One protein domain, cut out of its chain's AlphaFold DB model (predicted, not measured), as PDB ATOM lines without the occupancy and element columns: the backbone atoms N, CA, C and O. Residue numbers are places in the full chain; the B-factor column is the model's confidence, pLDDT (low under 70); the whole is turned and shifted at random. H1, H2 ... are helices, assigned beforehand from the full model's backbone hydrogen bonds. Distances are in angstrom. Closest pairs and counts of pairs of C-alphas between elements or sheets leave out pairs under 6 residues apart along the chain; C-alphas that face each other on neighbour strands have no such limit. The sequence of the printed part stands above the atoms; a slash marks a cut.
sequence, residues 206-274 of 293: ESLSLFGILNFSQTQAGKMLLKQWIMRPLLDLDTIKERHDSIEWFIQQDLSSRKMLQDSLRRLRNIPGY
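What this domain is: This is residues 206 to 274 of the 293 residues of the protein "MUTSd domain-containing protein" of Batrachochytrium dendrobatidis (strain JEL423) (UniProt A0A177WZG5). The domain is an open frame of helices round an empty middle: H2, H3 and H4 make three sides of it, H3 and H4 form a corner where the one ends and the other begins, and the short H1 sits close beside H2. No helix touches another, and much of the H3 side, with the first turn of H4, sticks out free of the rest. The printed part has 69 residues with four named helices, in the order H1, H2, H3, H4, and no named strand; its class is all helix. It is only just loose, close to compact, with a radius of gyration of the C-alphas of 13.6 A, and its C-alphas span 34 by 29 by 28 A.

How they stand to each other: H1, residues 210 to 214, is close to but not clearly touching H2, residues 220 to 231. Their closest C-alphas are those of Phe 211 and Lys 227, 7.0 A apart, and their centres are 10.9 A apart. H3, residues 237 to 252, is apart from H2 and also from H1. H4, residues 255 to 267, is apart from H1 and from H2. H3 and H4 are close but not clearly touching, with 1 pair of C-alphas within 8 A, those of Phe 250 and Arg 258, 7.4 A apart. Their lines stand at 71 degrees, only just about perpendicular. In H1, H2, H3 and H4 every O i to N i+4 pair is within hydrogen-bond range.

Where its parts are: H1 runs from Leu 210, with its C-alpha at (47.971, 79.240, 84.663), to Leu 214, over 6.2 A. H2 runs from Gln 220 to Met 231 and is 16.5 A long from first to last C-alpha. H3, the longest helix with 16 residues, runs from Leu 237, with its C-alpha at (43.221, 72.779, 64.198), to Gln 252, over 22.4 A. H4 runs from Leu 255 to Arg 267, whose C-alpha is at (44.070, 54.712, 93.094), over 18.6 A.

The domain as a whole: The two C-alphas farthest apart are those of Leu 237 and Asn 270, 34.5 A. Residues 232 to 249, of which 237 to 249 belong to H3, stand free, and so do residues 251 to 257, of which 255 to 257 belong to H4. Without them the body of 44 residues spans 27 by 25 by 19 A. The printed part has no cut, and the links from H1 to H2, from H2 to H3 and from H3 to H4 are tight. The mean pLDDT of the printed part is 85.7; residues 206 to 207 and 269 to 274 are under 70.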
ATOM      1  N   GLU A 206      51.033  76.786  93.739       60.09
ATOM      2  CA  GLU A 206      51.041  77.024  92.285       60.09
ATOM      3  C   GLU A 206      49.700  77.631  91.792       60.09
ATOM      4  O   GLU A 206      49.600  77.984  90.625       60.09
ATOM      5  N   SER A 207      48.682  77.779  92.657       58.50
ATOM      6  CA  SER A 207      47.295  78.169  92.367       58.50
ATOM      7  C   SER A 207      47.100  79.528  91.696       58.50
ATOM      8  O   SER A 207      45.982  79.811  91.289       58.50
ATOM      9  N   LEU A 208      48.127  80.379  91.630       72.81
ATOM     10  CA  LEU A 208      48.054  81.666  90.924       72.81
ATOM     11  C   LEU A 208      48.653  81.610  89.509       72.81
ATOM     12  O   LEU A 208      48.424  82.522  88.725       72.81
ATOM     13  N   SER A 209      49.397  80.552  89.176       88.00
ATOM     14  CA  SER A 209      49.883  80.317  87.811       88.00
ATOM     15  C   SER A 209      48.796  79.696  86.937       88.00
ATOM     16  O   SER A 209      47.935  78.973  87.447       88.00
ATOM     17  N   LEU A 210      48.878  79.891  85.617       90.12
ATOM     18  CA  LEU A 210      47.971  79.240  84.663       90.12
ATOM     19  C   LEU A 210      47.945  77.720  84.875       90.12
ATOM     20  O   LEU A 210      46.878  77.110  84.938       90.12
ATOM     21  N   PHE A 211      49.120  77.113  85.057       90.69
ATOM     22  CA  PHE A 211      49.228  75.692  85.360       90.69
ATOM     23  C   PHE A 211      48.482  75.301  86.639       90.69
ATOM     24  O   PHE A 211      47.751  74.316  86.634       90.69
ATOM     25  N   GLY A 212      48.631  76.050  87.733       87.19
ATOM     26  CA  GLY A 212      47.943  75.716  88.980       87.19
ATOM     27  C   GLY A 212      46.436  75.958  88.951       87.19
ATOM     28  O   GLY A 212      45.724  75.283  89.690       87.19
ATOM     29  N   ILE A 213      45.950  76.857  88.092       89.94
ATOM     30  CA  ILE A 213      44.514  77.046  87.840       89.94
ATOM     31  C   ILE A 213      43.943  75.856  87.057       89.94
ATOM     32  O   ILE A 213      42.850  75.390  87.363       89.94
ATOM     33  N   LEU A 214      44.676  75.350  86.060       91.69
ATOM     34  CA  LEU A 214      44.202  74.281  85.171       91.69
ATOM     35  C   LEU A 214      44.450  72.864  85.709       91.69
ATOM     36  O   LEU A 214      43.808  71.907  85.271       91.69
ATOM     37  N   ASN A 215      45.396  72.688  86.630       90.12
ATOM     38  CA  ASN A 215      45.827  71.364  87.060       90.12
ATOM     39  C   ASN A 215      44.881  70.710  88.080       90.12
ATOM     40  O   ASN A 215      45.106  70.759  89.289       90.12
ATOM     41  N   PHE A 216      43.897  69.976  87.559       89.38
ATOM     42  CA  PHE A 216      43.018  69.072  88.316       89.38
ATOM     43  C   PHE A 216      43.384  67.584  88.154       89.38
ATOM     44  O   PHE A 216      42.571  66.698  88.438       89.38
ATOM     45  N   SER A 217      44.595  67.288  87.669       89.56
ATOM     46  CA  SER A 217      45.037  65.909  87.438       89.56
ATOM     47  C   SER A 217      45.111  65.102  88.743       89.56
ATOM     48  O   SER A 217      45.480  65.614  89.800       89.56
ATOM     49  N   GLN A 218      44.748  63.817  88.673       88.38
ATOM     50  CA  GLN A 218      44.741  62.912  89.836       88.38
ATOM     51  C   GLN A 218      46.023  62.074  89.962       88.38
ATOM     52  O   GLN A 218      46.274  61.478  91.011       88.38
ATOM     53  N   THR A 219      46.843  62.027  88.907       85.06
ATOM     54  CA  THR A 219      48.074  61.229  88.827       85.06
ATOM     55  C   THR A 219      49.273  62.113  88.498       85.06
ATOM     56  O   THR A 219      49.142  63.141  87.833       85.06
ATOM     57  N   GLN A 220      50.469  61.695  88.923       79.75
ATOM     58  CA  GLN A 220      51.705  62.414  88.601       79.75
ATOM     59  C   GLN A 220      51.973  62.432  87.089       79.75
ATOM     60  O   GLN A 220      52.380  63.460  86.552       79.75
ATOM     61  N   ALA A 221      51.681  61.330  86.393       76.44
ATOM     62  CA  ALA A 221      51.772  61.257  84.937       76.44
ATOM     63  C   ALA A 221      50.834  62.270  84.256       76.44
ATOM     64  O   ALA A 221      51.264  62.990  83.359       76.44
ATOM     65  N   GLY A 222      49.588  62.399  84.733       85.44
ATOM     66  CA  GLY A 222      48.647  63.412  84.247       85.44
ATOM     67  C   GLY A 222      49.130  64.841  84.509       85.44
ATOM     68  O   GLY A 222      49.058  65.681  83.615       85.44
ATOM     69  N   LYS A 223      49.705  65.102  85.693       85.25
ATOM     70  CA  LYS A 223      50.324  66.397  86.028       85.25
ATOM     71  C   LYS A 223      51.450  66.747  85.048       85.25
ATOM     72  O   LYS A 223      51.522  67.877  84.570       85.25
ATOM     73  N   MET A 224      52.316  65.779  84.739       81.00
ATOM     74  CA  MET A 224      53.419  65.949  83.788       81.00
ATOM     75  C   MET A 224      52.923  66.161  82.354       81.00
ATOM     76  O   MET A 224      53.434  67.045  81.669       81.00
ATOM     77  N   LEU A 225      51.907  65.407  81.920       84.88
ATOM     78  CA  LEU A 225      51.310  65.553  80.591       84.88
ATOM     79  C   LEU A 225      50.662  66.930  80.412       84.88
ATOM     80  O   LEU A 225      50.907  67.597  79.412       84.88
ATOM     81  N   LEU A 226      49.896  67.395  81.405       90.44
ATOM     82  CA  LEU A 226      49.301  68.730  81.369       90.44
ATOM     83  C   LEU A 226      50.377  69.820  81.324       90.44
ATOM     84  O   LEU A 226      50.256  70.774  80.557       90.44
ATOM     85  N   LYS A 227      51.457  69.665  82.104       86.56
ATOM     86  CA  LYS A 227      52.603  70.580  82.050       86.56
ATOM     87  C   LYS A 227      53.173  70.644  80.629       86.56
ATOM     88  O   LYS A 227      53.396  71.736  80.115       86.56
ATOM     89  N   GLN A 228      53.360  69.492  79.982       83.94
ATOM     90  CA  GLN A 228      53.825  69.410  78.596       83.94
ATOM     91  C   GLN A 228      52.858  70.091  77.616       83.94
ATOM     92  O   GLN A 228      53.318  70.836  76.758       83.94
ATOM     93  N   TRP A 229      51.544  69.879  77.748       89.31
ATOM     94  CA  TRP A 229      50.543  70.511  76.879       89.31
ATOM     95  C   TRP A 229      50.539  72.034  76.997       89.31
ATOM     96  O   TRP A 229      50.442  72.719  75.986       89.31
ATOM     97  N   ILE A 230      50.687  72.565  78.211       90.38
ATOM     98  CA  ILE A 230      50.747  74.013  78.438       90.38
ATOM     99  C   ILE A 230      52.067  74.605  77.916       90.38
ATOM    100  O   ILE A 230      52.064  75.703  77.369       90.38
ATOM    101  N   MET A 231      53.189  73.883  78.038       84.12
ATOM    102  CA  MET A 231      54.481  74.311  77.470       84.12
ATOM    103  C   MET A 231      54.503  74.283  75.940       84.12
ATOM    104  O   MET A 231      55.323  74.971  75.337       84.12
ATOM    105  N   ARG A 232      53.643  73.469  75.319       83.81
ATOM    106  CA  ARG A 232      53.600  73.254  73.870       83.81
ATOM    107  C   ARG A 232      52.168  73.289  73.352       83.81
ATOM    108  O   ARG A 232      51.612  72.235  73.025       83.81
ATOM    109  N   PRO A 233      51.558  74.484  73.287       91.06
ATOM    110  CA  PRO A 233      50.236  74.626  72.702       91.06
ATOM    111  C   PRO A 233      50.248  74.153  71.246       91.06
ATOM    112  O   PRO A 233      51.205  74.400  70.510       91.06
ATOM    113  N   LEU A 234      49.187  73.459  70.843       90.88
ATOM    114  CA  LEU A 234      49.037  72.935  69.489       90.88
ATOM    115  C   LEU A 234      48.749  74.066  68.496       90.88
ATOM    116  O   LEU A 234      48.101  75.050  68.850       90.88
ATOM    117  N   LEU A 235      49.207  73.896  67.254       91.25
ATOM    118  CA  LEU A 235      48.835  74.753  66.119       91.25
ATOM    119  C   LEU A 235      47.897  74.051  65.130       91.25
ATOM    120  O   LEU A 235      47.234  74.721  64.341       91.25
ATOM    121  N   ASP A 236      47.827  72.721  65.181       90.94
ATOM    122  CA  ASP A 236      46.945  71.937  64.325       90.94
ATOM    123  C   ASP A 236      45.485  72.032  64.783       90.94
ATOM    124  O   ASP A 236      45.141  71.671  65.912       90.94
ATOM    125  N   LEU A 237      44.622  72.515  63.890       94.31
ATOM    126  CA  LEU A 237      43.221  72.779  64.198       94.31
ATOM    127  C   LEU A 237      42.438  71.492  64.471       94.31
ATOM    128  O   LEU A 237      41.565  71.493  65.338       94.31
ATOM    129  N   ASP A 238      42.732  70.412  63.751       95.12
ATOM    130  CA  ASP A 238      41.975  69.168  63.879       95.12
ATOM    131  C   ASP A 238      42.295  68.469  65.207       95.12
ATOM    132  O   ASP A 238      41.374  68.118  65.945       95.12
ATOM    133  N   THR A 239      43.570  68.423  65.609       91.38
ATOM    134  CA  THR A 239      43.966  67.935  66.943       91.38
ATOM    135  C   THR A 239      43.384  68.804  68.070       91.38
ATOM    136  O   THR A 239      43.017  68.295  69.135       91.38
ATOM    137  N   ILE A 240      43.285  70.128  67.880       95.19
ATOM    138  CA  ILE A 240      42.638  71.017  68.862       95.19
ATOM    139  C   ILE A 240      41.156  70.657  69.018       95.19
ATOM    140  O   ILE A 240      40.683  70.523  70.150       95.19
ATOM    141  N   LYS A 241      40.435  70.468  67.904       97.06
ATOM    142  CA  LYS A 241      39.018  70.072  67.919       97.06
ATOM    143  C   LYS A 241      38.818  68.725  68.599       97.06
ATOM    144  O   LYS A 241      37.992  68.640  69.495       97.06
ATOM    145  N   GLU A 242      39.633  67.723  68.282       96.50
ATOM    146  CA  GLU A 242      39.543  66.394  68.900       96.50
ATOM    147  C   GLU A 242      39.681  66.456  70.436       96.50
ATOM    148  O   GLU A 242      38.927  65.818  71.184       96.50
ATOM    149  N   ARG A 243      40.610  67.283  70.942       95.31
ATOM    150  CA  ARG A 243      40.740  67.518  72.390       95.31
ATOM    151  C   ARG A 243      39.512  68.209  72.971       95.31
ATOM    152  O   ARG A 243      39.108  67.871  74.083       95.31
ATOM    153  N   HIS A 244      38.935  69.172  72.255       96.44
ATOM    154  CA  HIS A 244      37.720  69.859  72.687       96.44
ATOM    155  C   HIS A 244      36.518  68.909  72.710       96.44
ATOM    156  O   HIS A 244      35.811  68.890  73.713       96.44
ATOM    157  N   ASP A 245      36.347  68.065  71.694       97.44
ATOM    158  CA  ASP A 245      35.279  67.061  71.623       97.44
ATOM    159  C   ASP A 245      35.378  66.063  72.785       97.44
ATOM    160  O   ASP A 245      34.382  65.730  73.427       97.44
ATOM    161  N   SER A 246      36.602  65.650  73.132       95.00
ATOM    162  CA  SER A 246      36.856  64.794  74.297       95.00
ATOM    163  C   SER A 246      36.441  65.466  75.612       95.00
ATOM    164  O   SER A 246      35.838  64.833  76.481       95.00
ATOM    165  N   ILE A 247      36.758  66.756  75.780       94.38
ATOM    166  CA  ILE A 247      36.376  67.534  76.968       94.38
ATOM    167  C   ILE A 247      34.856  67.711  77.026       94.38
ATOM    168  O   ILE A 247      34.264  67.501  78.085       94.38
ATOM    169  N   GLU A 248      34.231  68.053  75.902       96.25
ATOM    170  CA  GLU A 248      32.784  68.220  75.768       96.25
ATOM    171  C   GLU A 248      32.051  66.927  76.145       96.25
ATOM    172  O   GLU A 248      31.134  66.947  76.970       96.25
ATOM    173  N   TRP A 249      32.536  65.779  75.663       95.69
ATOM    174  CA  TRP A 249      32.004  64.474  76.046       95.69
ATOM    175  C   TRP A 249      32.037  64.260  77.566       95.69
ATOM    176  O   TRP A 249      31.032  63.843  78.146       95.69
ATOM    177  N   PHE A 250      33.147  64.597  78.240       92.69
ATOM    178  CA  PHE A 250      33.247  64.513  79.704       92.69
ATOM    179  C   PHE A 250      32.320  65.497  80.426       92.69
ATOM    180  O   PHE A 250      31.808  65.166  81.496       92.69
ATOM    181  N   ILE A 251      32.102  66.699  79.888       93.25
ATOM    182  CA  ILE A 251      31.188  67.690  80.472       93.25
ATOM    183  C   ILE A 251      29.746  67.170  80.453       93.25
ATOM    184  O   ILE A 251      29.041  67.332  81.454       93.25
ATOM    185  N   GLN A 252      29.352  66.509  79.362       94.00
ATOM    186  CA  GLN A 252      28.020  65.931  79.167       94.00
ATOM    187  C   GLN A 252      27.749  64.704  80.053       94.00
ATOM    188  O   GLN A 252      26.590  64.423  80.356       94.00
ATOM    189  N   GLN A 253      28.789  63.997  80.519       93.31
ATOM    190  CA  GLN A 253      28.613  62.863  81.433       93.31
ATOM    191  C   GLN A 253      28.106  63.302  82.814       93.31
ATOM    192  O   GLN A 253      28.448  64.371  83.342       93.31
ATOM    193  N   ASP A 254      27.346  62.424  83.464       92.56
ATOM    194  CA  ASP A 254      26.844  62.656  84.810       92.56
ATOM    195  C   ASP A 254      27.984  62.802  85.839       92.56
ATOM    196  O   ASP A 254      29.115  62.323  85.675       92.56
ATOM    197  N   LEU A 255      27.693  63.512  86.930       91.50
ATOM    198  CA  LEU A 255      28.687  63.803  87.962       91.50
ATOM    199  C   LEU A 255      29.183  62.528  88.669       91.50
ATOM    200  O   LEU A 255      30.346  62.482  89.074       91.50
ATOM    201  N   SER A 256      28.329  61.511  88.830       91.81
ATOM    202  CA  SER A 256      28.689  60.234  89.460       91.81
ATOM    203  C   SER A 256      29.732  59.484  88.640       91.81
ATOM    204  O   SER A 256      30.784  59.152  89.184       91.81
ATOM    205  N   SER A 257      29.510  59.311  87.337       90.31
ATOM    206  CA  SER A 257      30.449  58.650  86.426       90.31
ATOM    207  C   SER A 257      31.805  59.356  86.402       90.31
ATOM    208  O   SER A 257      32.851  58.717  86.540       90.31
ATOM    209  N   ARG A 258      31.808  60.697  86.342       90.44
ATOM    210  CA  ARG A 258      33.046  61.489  86.425       90.44
ATOM    211  C   ARG A 258      33.791  61.288  87.743       90.44
ATOM    212  O   ARG A 258      35.009  61.111  87.728       90.44
ATOM    213  N   LYS A 259      33.089  61.301  88.880       90.44
ATOM    214  CA  LYS A 259      33.702  61.076  90.200       90.44
ATOM    215  C   LYS A 259      34.254  59.660  90.336       90.44
ATOM    216  O   LYS A 259      35.390  59.505  90.767       90.44
ATOM    217  N   MET A 260      33.507  58.648  89.894       92.25
ATOM    218  CA  MET A 260      33.964  57.255  89.895       92.25
ATOM    219  C   MET A 260      35.261  57.082  89.099       92.25
ATOM    220  O   MET A 260      36.187  56.407  89.561       92.25
ATOM    221  N   LEU A 261      35.362  57.723  87.931       89.50
ATOM    222  CA  LEU A 261      36.593  57.736  87.147       89.50
ATOM    223  C   LEU A 261      37.731  58.457  87.887       89.50
ATOM    224  O   LEU A 261      38.824  57.905  87.999       89.50
ATOM    225  N   GLN A 262      37.488  59.649  88.440       90.19
ATOM    226  CA  GLN A 262      38.493  60.400  89.208       90.19
ATOM    227  C   GLN A 262      39.027  59.606  90.409       90.19
ATOM    228  O   GLN A 262      40.240  59.567  90.633       90.19
ATOM    229  N   ASP A 263      38.151  58.929  91.148       89.12
ATOM    230  CA  ASP A 263      38.522  58.092  92.290       89.12
ATOM    231  C   ASP A 263      39.282  56.832  91.858       89.12
ATOM    232  O   ASP A 263      40.166  56.347  92.568       89.12
ATOM    233  N   SER A 264      38.980  56.298  90.675       88.81
ATOM    234  CA  SER A 264      39.744  55.195  90.085       88.81
ATOM    235  C   SER A 264      41.147  55.652  89.678       88.81
ATOM    236  O   SER A 264      42.126  55.002  90.030       88.81
ATOM    237  N   LEU A 265      41.276  56.828  89.056       86.50
ATOM    238  CA  LEU A 265      42.571  57.422  88.709       86.50
ATOM    239  C   LEU A 265      43.420  57.747  89.948       86.50
ATOM    240  O   LEU A 265      44.627  57.514  89.934       86.50
ATOM    241  N   ARG A 266      42.812  58.223  91.045       84.75
ATOM    242  CA  ARG A 266      43.522  58.440  92.323       84.75
ATOM    243  C   ARG A 266      44.154  57.168  92.876       84.75
ATOM    244  O   ARG A 266      45.215  57.243  93.490       84.75
ATOM    245  N   ARG A 267      43.528  56.009  92.662       81.75
ATOM    246  CA  ARG A 267      44.070  54.712  93.094       81.75
ATOM    247  C   ARG A 267      45.302  54.292  92.285       81.75
ATOM    248  O   ARG A 267      46.142  53.573  92.809       81.75
ATOM    249  N   LEU A 268      45.472  54.814  91.068       73.75
ATOM    250  CA  LEU A 268      46.626  54.551  90.194       73.75
ATOM    251  C   LEU A 268      47.844  55.456  90.479       73.75
ATOM    252  O   LEU A 268      48.827  55.427  89.741       73.75
ATOM    253  N   ARG A 269      47.808  56.272  91.541       59.34
ATOM    254  CA  ARG A 269      48.813  57.309  91.857       59.34
ATOM    255  C   ARG A 269      50.253  56.793  92.036       59.34
ATOM    256  O   ARG A 269      51.172  57.602  91.947       59.34
ATOM    257  N   ASN A 270      50.440  55.487  92.236       56.75
ATOM    258  CA  ASN A 270      51.743  54.855  92.478       56.75
ATOM    259  C   ASN A 270      52.317  54.081  91.281       56.75
ATOM    260  O   ASN A 270      53.328  53.406  91.439       56.75
ATOM    261  N   ILE A 271      51.705  54.169  90.101       60.62
ATOM    262  CA  ILE A 271      52.249  53.539  88.898       60.62
ATOM    263  C   ILE A 271      53.345  54.458  88.326       60.62
ATOM    264  O   ILE A 271      53.052  55.619  88.008       60.62
ATOM    265  N   PRO A 272      54.603  53.994  88.202       55.06
ATOM    266  CA  PRO A 272      55.662  54.757  87.557       55.06
ATOM    267  C   PRO A 272      55.245  55.216  86.153       55.06
ATOM    268  O   PRO A 272      54.597  54.480  85.410       55.06
ATOM    269  N   GLY A 273      55.630  56.432  85.751       53.31
ATOM    270  CA  GLY A 273      55.172  57.029  84.485       53.31
ATOM    271  C   GLY A 273      55.455  56.187  83.229       53.31
ATOM    272  O   GLY A 273      54.727  56.305  82.244       53.31
ATOM    273  N   TYR A 274      56.466  55.311  83.270       53.81
ATOM    274  CA  TYR A 274      56.790  54.385  82.181       53.81
ATOM    275  C   TYR A 274      55.770  53.246  82.022       53.81
ATOM    276  O   TYR A 274      55.452  52.854  80.897       53.81
TER     277      TYR A 274